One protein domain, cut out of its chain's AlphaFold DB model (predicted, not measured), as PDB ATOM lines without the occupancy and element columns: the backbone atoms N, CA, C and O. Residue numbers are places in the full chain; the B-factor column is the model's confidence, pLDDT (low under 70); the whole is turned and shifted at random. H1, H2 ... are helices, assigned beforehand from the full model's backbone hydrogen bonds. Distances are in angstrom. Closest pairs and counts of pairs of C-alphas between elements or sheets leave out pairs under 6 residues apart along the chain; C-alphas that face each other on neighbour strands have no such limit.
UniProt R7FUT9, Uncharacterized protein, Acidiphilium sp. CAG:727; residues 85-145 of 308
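This is residues 85 to 145 of the 308 residues of an uncharacterized protein of Acidiphilium sp. CAG:727 (UniProt R7FUT9). This domain has little regular structure: long loops surround three short helices, with H1 near the middle and H2 and H3 along one side of it. Residues 85 to 94 lie at one end of the longest axis, residues 135 to 145 at the other. The printed part has 61 residues, 20 in named helices, in the order H1, H2, H3, with no named strand; the class is all helix. It is compact, with a radius of gyration of the C-alphas of 11.5 A and spans of 32 by 27 by 18 A.

H1, residues 95 to 104, is close but not clearly touching to H2, residues 124 to 127; their closest C-alphas, of Gln 99 and Trp 124, are 7.4 A apart. H1 only just touches H3, residues 129 to 134, with 3 pairs of C-alphas within 8 A, the closest those of Asp 100 and Thr 131 at 6.5 A. They run the same way at a steep tilt of 43 degrees. H2 and H3 meet only through their link. In H1 and H3 every O i to N i+4 pair is within hydrogen-bond range; H2 is too short for one.

H1 begins at C-alpha 95 (39.470, 36.017, 25.195) and is 14.3 A long. H2 measures 4.8 A. H3, 8.8 A, ends at C-alpha 134 (49.418, 37.413, 10.659).

The C-alphas farthest apart, of Gly 91 and Glu 143, are 33.3 A apart. The link from H1 to H2, residues 105 to 123, is long; that from H2 to H3 is tight. The printed part has no cut, and no printed residue is under 70 in pLDDT.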
ATOM      1  N   ASN A  85      38.418  47.781  28.518       84.75
ATOM      2  CA  ASN A  85      37.709  48.391  27.400       84.75
ATOM      3  C   ASN A  85      36.202  48.364  27.674       84.75
ATOM      4  O   ASN A  85      35.580  47.321  27.509       84.75
ATOM      5  N   GLU A  86      35.591  49.484  28.059       79.25
ATOM      6  CA  GLU A  86      34.154  49.510  28.390       79.25
ATOM      7  C   GLU A  86      33.239  49.052  27.254       79.25
ATOM      8  O   GLU A  86      32.152  48.541  27.506       79.25
ATOM      9  N   LYS A  87      33.677  49.205  26.000       79.50
ATOM     10  CA  LYS A  87      32.878  48.812  24.833       79.50
ATOM     11  C   LYS A  87      32.853  47.306  24.615       79.50
ATOM     12  O   LYS A  87      31.981  46.828  23.899       79.50
ATOM     13  N   THR A  88      33.831  46.582  25.156       83.06
ATOM     14  CA  THR A  88      34.026  45.165  24.840       83.06
ATOM     15  C   THR A  88      34.169  44.264  26.060       83.06
ATOM     16  O   THR A  88      33.935  43.073  25.941       83.06
ATOM     17  N   ALA A  89      34.481  44.788  27.246       81.62
ATOM     18  CA  ALA A  89      34.738  43.980  28.440       81.62
ATOM     19  C   ALA A  89      33.524  43.175  28.934       81.62
ATOM     20  O   ALA A  89      33.701  42.184  29.638       81.62
ATOM     21  N   PHE A  90      32.308  43.583  28.561       84.38
ATOM     22  CA  PHE A  90      31.067  42.925  28.959       84.38
ATOM     23  C   PHE A  90      30.226  42.638  27.712       84.38
ATOM     24  O   PHE A  90      29.743  43.559  27.057       84.38
ATOM     25  N   GLY A  91      30.077  41.360  27.352       82.81
ATOM     26  CA  GLY A  91      29.291  40.947  26.189       82.81
ATOM     27  C   GLY A  91      29.908  39.776  25.433       82.81
ATOM     28  O   GLY A  91      30.387  38.818  26.030       82.81
ATOM     29  N   THR A  92      29.870  39.846  24.103       85.69
ATOM     30  CA  THR A  92      30.295  38.762  23.199       85.69
ATOM     31  C   THR A  92      31.784  38.781  22.861       85.69
ATOM     32  O   THR A  92      32.223  37.976  22.045       85.69
ATOM     33  N   TYR A  93      32.549  39.719  23.419       88.88
ATOM     34  CA  TYR A  93      33.979  39.824  23.166       88.88
ATOM     35  C   TYR A  93      34.704  38.663  23.839       88.88
ATOM     36  O   TYR A  93      34.539  38.414  25.036       88.88
ATOM     37  N   SER A  94      35.476  37.929  23.055       90.38
ATOM     38  CA  SER A  94      36.134  36.716  23.513       90.38
ATOM     39  C   SER A  94      37.515  37.006  24.098       90.38
ATOM     40  O   SER A  94      38.120  38.058  23.882       90.38
ATOM     41  N   GLN A  95      38.065  36.015  24.796       90.81
ATOM     42  CA  GLN A  95      39.470  36.017  25.195       90.81
ATOM     43  C   GLN A  95      40.412  36.119  23.982       90.81
ATOM     44  O   GLN A  95      41.474  36.727  24.081       90.81
ATOM     45  N   ARG A  96      40.002  35.587  22.818       92.44
ATOM     46  CA  ARG A  96      40.766  35.678  21.564       92.44
ATOM     47  C   ARG A  96      40.860  37.098  21.052       92.44
ATOM     48  O   ARG A  96      41.945  37.547  20.711       92.44
ATOM     49  N   ASP A  97      39.744  37.816  21.079       91.38
ATOM     50  CA  ASP A  97      39.718  39.212  20.654       91.38
ATOM     51  C   ASP A  97      40.637  40.068  21.547       91.38
ATOM     52  O   ASP A  97      41.374  40.921  21.053       91.38
ATOM     53  N   ALA A  98      40.670  39.786  22.858       92.12
ATOM     54  CA  ALA A  98      41.574  40.455  23.796       92.12
ATOM     55  C   ALA A  98      43.060  40.165  23.499       92.12
ATOM     56  O   ALA A  98      43.886  41.084  23.528       92.12
ATOM     57  N   GLN A  99      43.403  38.904  23.206       94.69
ATOM     58  CA  GLN A  99      44.752  38.504  22.783       94.69
ATOM     59  C   GLN A  99      45.149  39.217  21.485       94.69
ATOM     60  O   GLN A  99      46.250  39.763  21.398       94.69
ATOM     61  N   ASP A 100      44.240  39.282  20.512       93.19
ATOM     62  CA  ASP A 100      44.464  39.969  19.245       93.19
ATOM     63  C   ASP A 100      44.747  41.452  19.452       93.19
ATOM     64  O   ASP A 100      45.749  41.961  18.950       93.19
ATOM     65  N   ASP A 101      43.924  42.160  20.224       91.62
ATOM     66  CA  ASP A 101      44.132  43.585  20.487       91.62
ATOM     67  C   ASP A 101      45.477  43.849  21.186       91.62
ATOM     68  O   ASP A 101      46.172  44.816  20.851       91.62
ATOM     69  N   PHE A 102      45.911  42.950  22.076       94.25
ATOM     70  CA  PHE A 102      47.231  43.008  22.708       94.25
ATOM     71  C   PHE A 102      48.390  42.740  21.747       94.25
ATOM     72  O   PHE A 102      49.409  43.439  21.783       94.25
ATOM     73  N   ILE A 103      48.242  41.784  20.834       95.25
ATOM     74  CA  ILE A 103      49.273  41.468  19.841       95.25
ATOM     75  C   ILE A 103      49.345  42.561  18.774       95.25
ATOM     76  O   ILE A 103      50.447  43.007  18.436       95.25
ATOM     77  N   TYR A 104      48.214  43.034  18.258       93.00
ATOM     78  CA  TYR A 104      48.179  44.114  17.276       93.00
ATOM     79  C   TYR A 104      48.649  45.439  17.871       93.00
ATOM     80  O   TYR A 104      49.335  46.190  17.175       93.00
ATOM     81  N   ALA A 105      48.311  45.729  19.133       89.06
ATOM     82  CA  ALA A 105      48.684  46.958  19.835       89.06
ATOM     83  C   ALA A 105      48.430  48.225  18.985       89.06
ATOM     84  O   ALA A 105      49.285  49.104  18.872       89.06
ATOM     85  N   GLY A 106      47.276  48.275  18.308       86.25
ATOM     86  CA  GLY A 106      46.862  49.383  17.436       86.25
ATOM     87  C   GLY A 106      47.576  49.486  16.078       86.25
ATOM     88  O   GLY A 106      47.258  50.377  15.289       86.25
ATOM     89  N   LYS A 107      48.514  48.587  15.750       87.06
ATOM     90  CA  LYS A 107      49.307  48.652  14.507       87.06
ATOM     91  C   LYS A 107      48.541  48.275  13.238       87.06
ATOM     92  O   LYS A 107      49.084  48.416  12.144       87.06
ATOM     93  N   ASP A 108      47.316  47.777  13.349       86.25
ATOM     94  CA  ASP A 108      46.500  47.370  12.202       86.25
ATOM     95  C   ASP A 108      45.623  48.487  11.625       86.25
ATOM     96  O   ASP A 108      44.879  48.251  10.676       86.25
ATOM     97  N   GLY A 109      45.700  49.696  12.191       81.31
ATOM     98  CA  GLY A 109      44.956  50.855  11.705       81.31
ATOM     99  C   GLY A 109      43.449  50.798  11.974       81.31
ATOM    100  O   GLY A 109      42.728  51.661  11.483       81.31
ATOM    101  N   LYS A 110      42.957  49.835  12.768       83.00
ATOM    102  CA  LYS A 110      41.523  49.708  13.096       83.00
ATOM    103  C   LYS A 110      41.084  50.538  14.307       83.00
ATOM    104  O   LYS A 110      39.956  50.397  14.763       83.00
ATOM    105  N   GLY A 111      41.964  51.382  14.852       77.88
ATOM    106  CA  GLY A 111      41.647  52.210  16.023       77.88
ATOM    107  C   GLY A 111      41.324  51.392  17.280       77.88
ATOM    108  O   GLY A 111      40.519  51.825  18.103       77.88
ATOM    109  N   ARG A 112      41.918  50.198  17.409       75.12
ATOM    110  CA  ARG A 112      41.762  49.322  18.578       75.12
ATOM    111  C   ARG A 112      42.316  49.987  19.838       75.12
ATOM    112  O   ARG A 112      43.225  50.817  19.761       75.12
ATOM    113  N   MET A 113      41.813  49.568  21.001       75.25
ATOM    114  CA  MET A 113      42.490  49.857  22.266       75.25
ATOM    115  C   MET A 113      43.926  49.317  22.196       75.25
ATOM    116  O   MET A 113      44.171  48.272  21.599       75.25
ATOM    117  N   ILE A 114      44.875  50.030  22.805       87.06
ATOM    118  CA  ILE A 114      46.272  49.595  22.911       87.06
ATOM    119  C   ILE A 114      46.498  49.129  24.354       87.06
ATOM    120  O   ILE A 114      46.882  49.943  25.201       87.06
ATOM    121  N   PRO A 115      46.208  47.860  24.688       88.12
ATOM    122  CA  PRO A 115      46.459  47.352  26.028       88.12
ATOM    123  C   PRO A 115      47.966  47.241  26.277       88.12
ATOM    124  O   PRO A 115      48.717  46.696  25.470       88.12
ATOM    125  N   ALA A 116      48.411  47.747  27.426       88.62
ATOM    126  CA  ALA A 116      49.795  47.596  27.873       88.62
ATOM    127  C   ALA A 116      50.060  46.219  28.510       88.62
ATOM    128  O   ALA A 116      51.200  45.761  28.544       88.62
ATOM    129  N   MET A 117      49.014  45.571  29.032       92.94
ATOM    130  CA  MET A 117      49.070  44.290  29.737       92.94
ATOM    131  C   MET A 117      47.831  43.461  29.398       92.94
ATOM    132  O   MET A 117      46.759  44.021  29.171       92.94
ATOM    133  N   ILE A 118      47.978  42.137  29.437       93.69
ATOM    134  CA  ILE A 118      46.880  41.171  29.399       93.69
ATOM    135  C   ILE A 118      46.988  40.255  30.623       93.69
ATOM    136  O   ILE A 118      48.094  39.934  31.065       93.69
ATOM    137  N   VAL A 119      45.847  39.857  31.187       93.56
ATOM    138  CA  VAL A 119      45.767  38.839  32.243       93.56
ATOM    139  C   VAL A 119      45.108  37.611  31.636       93.56
ATOM    140  O   VAL A 119      43.917  37.643  31.343       93.56
ATOM    141  N   ASP A 120      45.883  36.549  31.445       93.25
ATOM    142  CA  ASP A 120      45.440  35.334  30.759       93.25
ATOM    143  C   ASP A 120      46.161  34.095  31.323       93.25
ATOM    144  O   ASP A 120      47.087  34.219  32.136       93.25
ATOM    145  N   GLY A 121      45.721  32.907  30.912       90.62
ATOM    146  CA  GLY A 121      46.402  31.643  31.171       90.62
ATOM    147  C   GLY A 121      47.801  31.619  30.556       90.62
ATOM    148  O   GLY A 121      48.114  32.353  29.618       90.62
ATOM    149  N   ASP A 122      48.672  30.759  31.075       90.94
ATOM    150  CA  ASP A 122      50.058  30.667  30.606       90.94
ATOM    151  C   ASP A 122      50.193  30.070  29.191       90.94
ATOM    152  O   ASP A 122      51.255  30.170  28.572       90.94
ATOM    153  N   TRP A 123      49.095  29.537  28.647       92.81
ATOM    154  CA  TRP A 123      48.977  29.054  27.274       92.81
ATOM    155  C   TRP A 123      48.689  30.136  26.227       92.81
ATOM    156  O   TRP A 123      48.773  29.829  25.036       92.81
ATOM    157  N   TRP A 124      48.373  31.382  26.614       95.50
ATOM    158  CA  TRP A 124      47.863  32.420  25.697       95.50
ATOM    159  C   TRP A 124      48.738  32.627  24.449       95.50
ATOM    160  O   TRP A 124      48.223  32.777  23.345       95.50
ATOM    161  N   GLN A 125      50.072  32.595  24.592       95.94
ATOM    162  CA  GLN A 125      50.976  32.823  23.461       95.94
ATOM    163  C   GLN A 125      50.974  31.638  22.485       95.94
ATOM    164  O   GLN A 125      51.108  31.838  21.278       95.94
ATOM    165  N   SER A 126      50.822  30.409  22.994       95.38
ATOM    166  CA  SER A 126      50.618  29.228  22.149       95.38
ATOM    167  C   SER A 126      49.303  29.355  21.394       95.38
ATOM    168  O   SER A 126      49.248  29.120  20.189       95.38
ATOM    169  N   GLU A 127      48.268  29.745  22.132       95.19
ATOM    170  CA  GLU A 127      46.895  29.912  21.685       95.19
ATOM    171  C   GLU A 127      46.790  30.922  20.529       95.19
ATOM    172  O   GLU A 127      46.147  30.638  19.523       95.19
ATOM    173  N   ALA A 128      47.484  32.054  20.639       96.69
ATOM    174  CA  ALA A 128      47.453  33.150  19.676       96.69
ATOM    175  C   ALA A 128      48.519  33.048  18.563       96.69
ATOM    176  O   ALA A 128      48.915  34.062  17.982       96.69
ATOM    177  N   SER A 129      49.039  31.846  18.278       95.12
ATOM    178  CA  SER A 129      50.121  31.669  17.292       95.12
ATOM    179  C   SER A 129      49.742  32.175  15.895       95.12
ATOM    180  O   SER A 129      50.573  32.810  15.251       95.12
ATOM    181  N   ASP A 130      48.494  31.975  15.466       95.75
ATOM    182  CA  ASP A 130      48.014  32.440  14.158       95.75
ATOM    183  C   ASP A 130      48.056  33.974  14.062       95.75
ATOM    184  O   ASP A 130      48.580  34.530  13.097       95.75
ATOM    185  N   THR A 131      47.644  34.677  15.121       96.06
ATOM    186  CA  THR A 131      47.728  36.142  15.197       96.06
ATOM    187  C   THR A 131      49.174  36.638  15.117       96.06
ATOM    188  O   THR A 131      49.457  37.672  14.506       96.06
ATOM    189  N   PHE A 132      50.130  35.918  15.712       96.56
ATOM    190  CA  PHE A 132      51.554  36.243  15.574       96.56
ATOM    191  C   PHE A 132      52.061  36.073  14.139       96.56
ATOM    192  O   PHE A 132      52.836  36.913  13.675       96.56
ATOM    193  N   GLU A 133      51.613  35.039  13.427       96.25
ATOM    194  CA  GLU A 133      51.956  34.844  12.015       96.25
ATOM    195  C   GLU A 133      51.354  35.937  11.124       96.25
ATOM    196  O   GLU A 133      52.064  36.519  10.296       96.25
ATOM    197  N   ASP A 134      50.096  36.313  11.359       95.00
ATOM    198  CA  ASP A 134      49.418  37.413  10.659       95.00
ATOM    199  C   ASP A 134      50.085  38.774  10.911       95.00
ATOM    200  O   ASP A 134      50.074  39.678  10.065       95.00
ATOM    201  N   THR A 135      50.705  38.933  12.083       94.44
ATOM    202  CA  THR A 135      51.349  40.178  12.517       94.44
ATOM    203  C   THR A 135      52.866  40.178  12.386       94.44
ATOM    204  O   THR A 135      53.494  41.164  12.775       94.44
ATOM    205  N   LYS A 136      53.475  39.159  11.763       95.81
ATOM    206  CA  LYS A 136      54.941  38.994  11.703       95.81
ATOM    207  C   LYS A 136      55.702  40.168  11.088       95.81
ATOM    208  O   LYS A 136      56.853  40.402  11.433       95.81
ATOM    209  N   LYS A 137      55.049  40.973  10.241       94.75
ATOM    210  CA  LYS A 137      55.606  42.238   9.720       94.75
ATOM    211  C   LYS A 137      55.937  43.265  10.818       94.75
ATOM    212  O   LYS A 137      56.671  44.214  10.568       94.75
ATOM    213  N   TYR A 138      55.393  43.090  12.023       91.75
ATOM    214  CA  TYR A 138      55.677  43.883  13.222       91.75
ATOM    215  C   TYR A 138      56.621  43.168  14.208       91.75
ATOM    216  O   TYR A 138      56.780  43.648  15.337       91.75
ATOM    217  N   GLY A 139      57.209  42.043  13.794       94.44
ATOM    218  CA  GLY A 139      58.018  41.131  14.598       94.44
ATOM    219  C   GLY A 139      57.274  39.835  14.926       94.44
ATOM    220  O   GLY A 139      56.095  39.846  15.289       94.44
ATOM    221  N   THR A 140      57.981  38.715  14.830       95.38
ATOM    222  CA  THR A 140      57.519  37.387  15.249       95.38
ATOM    223  C   THR A 140      57.407  37.290  16.776       95.38
ATOM    224  O   THR A 140      57.917  38.134  17.522       95.38
ATOM    225  N   LYS A 141      56.799  36.209  17.284       94.88
ATOM    226  CA  LYS A 141      56.756  35.934  18.733       94.88
ATOM    227  C   LYS A 141      58.137  35.768  19.389       94.88
ATOM    228  O   LYS A 141      58.236  35.923  20.603       94.88
ATOM    229  N   TYR A 142      59.181  35.481  18.608       95.94
ATOM    230  CA  TYR A 142      60.562  35.343  19.087       95.94
ATOM    231  C   TYR A 142      61.299  36.686  19.166       95.94
ATOM    232  O   TYR A 142      62.182  36.858  20.000       95.94
ATOM    233  N   GLU A 143      60.913  37.653  18.336       95.94
ATOM    234  CA  GLU A 143      61.544  38.979  18.277       95.94
ATOM    235  C   GLU A 143      60.872  39.981  19.225       95.94
ATOM    236  O   GLU A 143      61.481  40.958  19.662       95.94
ATOM    237  N   ARG A 144      59.598  39.751  19.562       94.62
ATOM    238  CA  ARG A 144      58.816  40.638  20.427       94.62
ATOM    239  C   ARG A 144      59.026  40.306  21.906       94.62
ATOM    240  O   ARG A 144      58.856  39.175  22.346       94.62
ATOM    241  N   ASN A 145      59.323  41.333  22.702       95.12
ATOM    242  CA  ASN A 145      59.708  41.209  24.113       95.12
ATOM    243  C   ASN A 145      58.510  41.117  25.084       95.12
ATOM    244  O   ASN A 145      58.427  41.870  26.056       95.12
TER     245      ASN A 145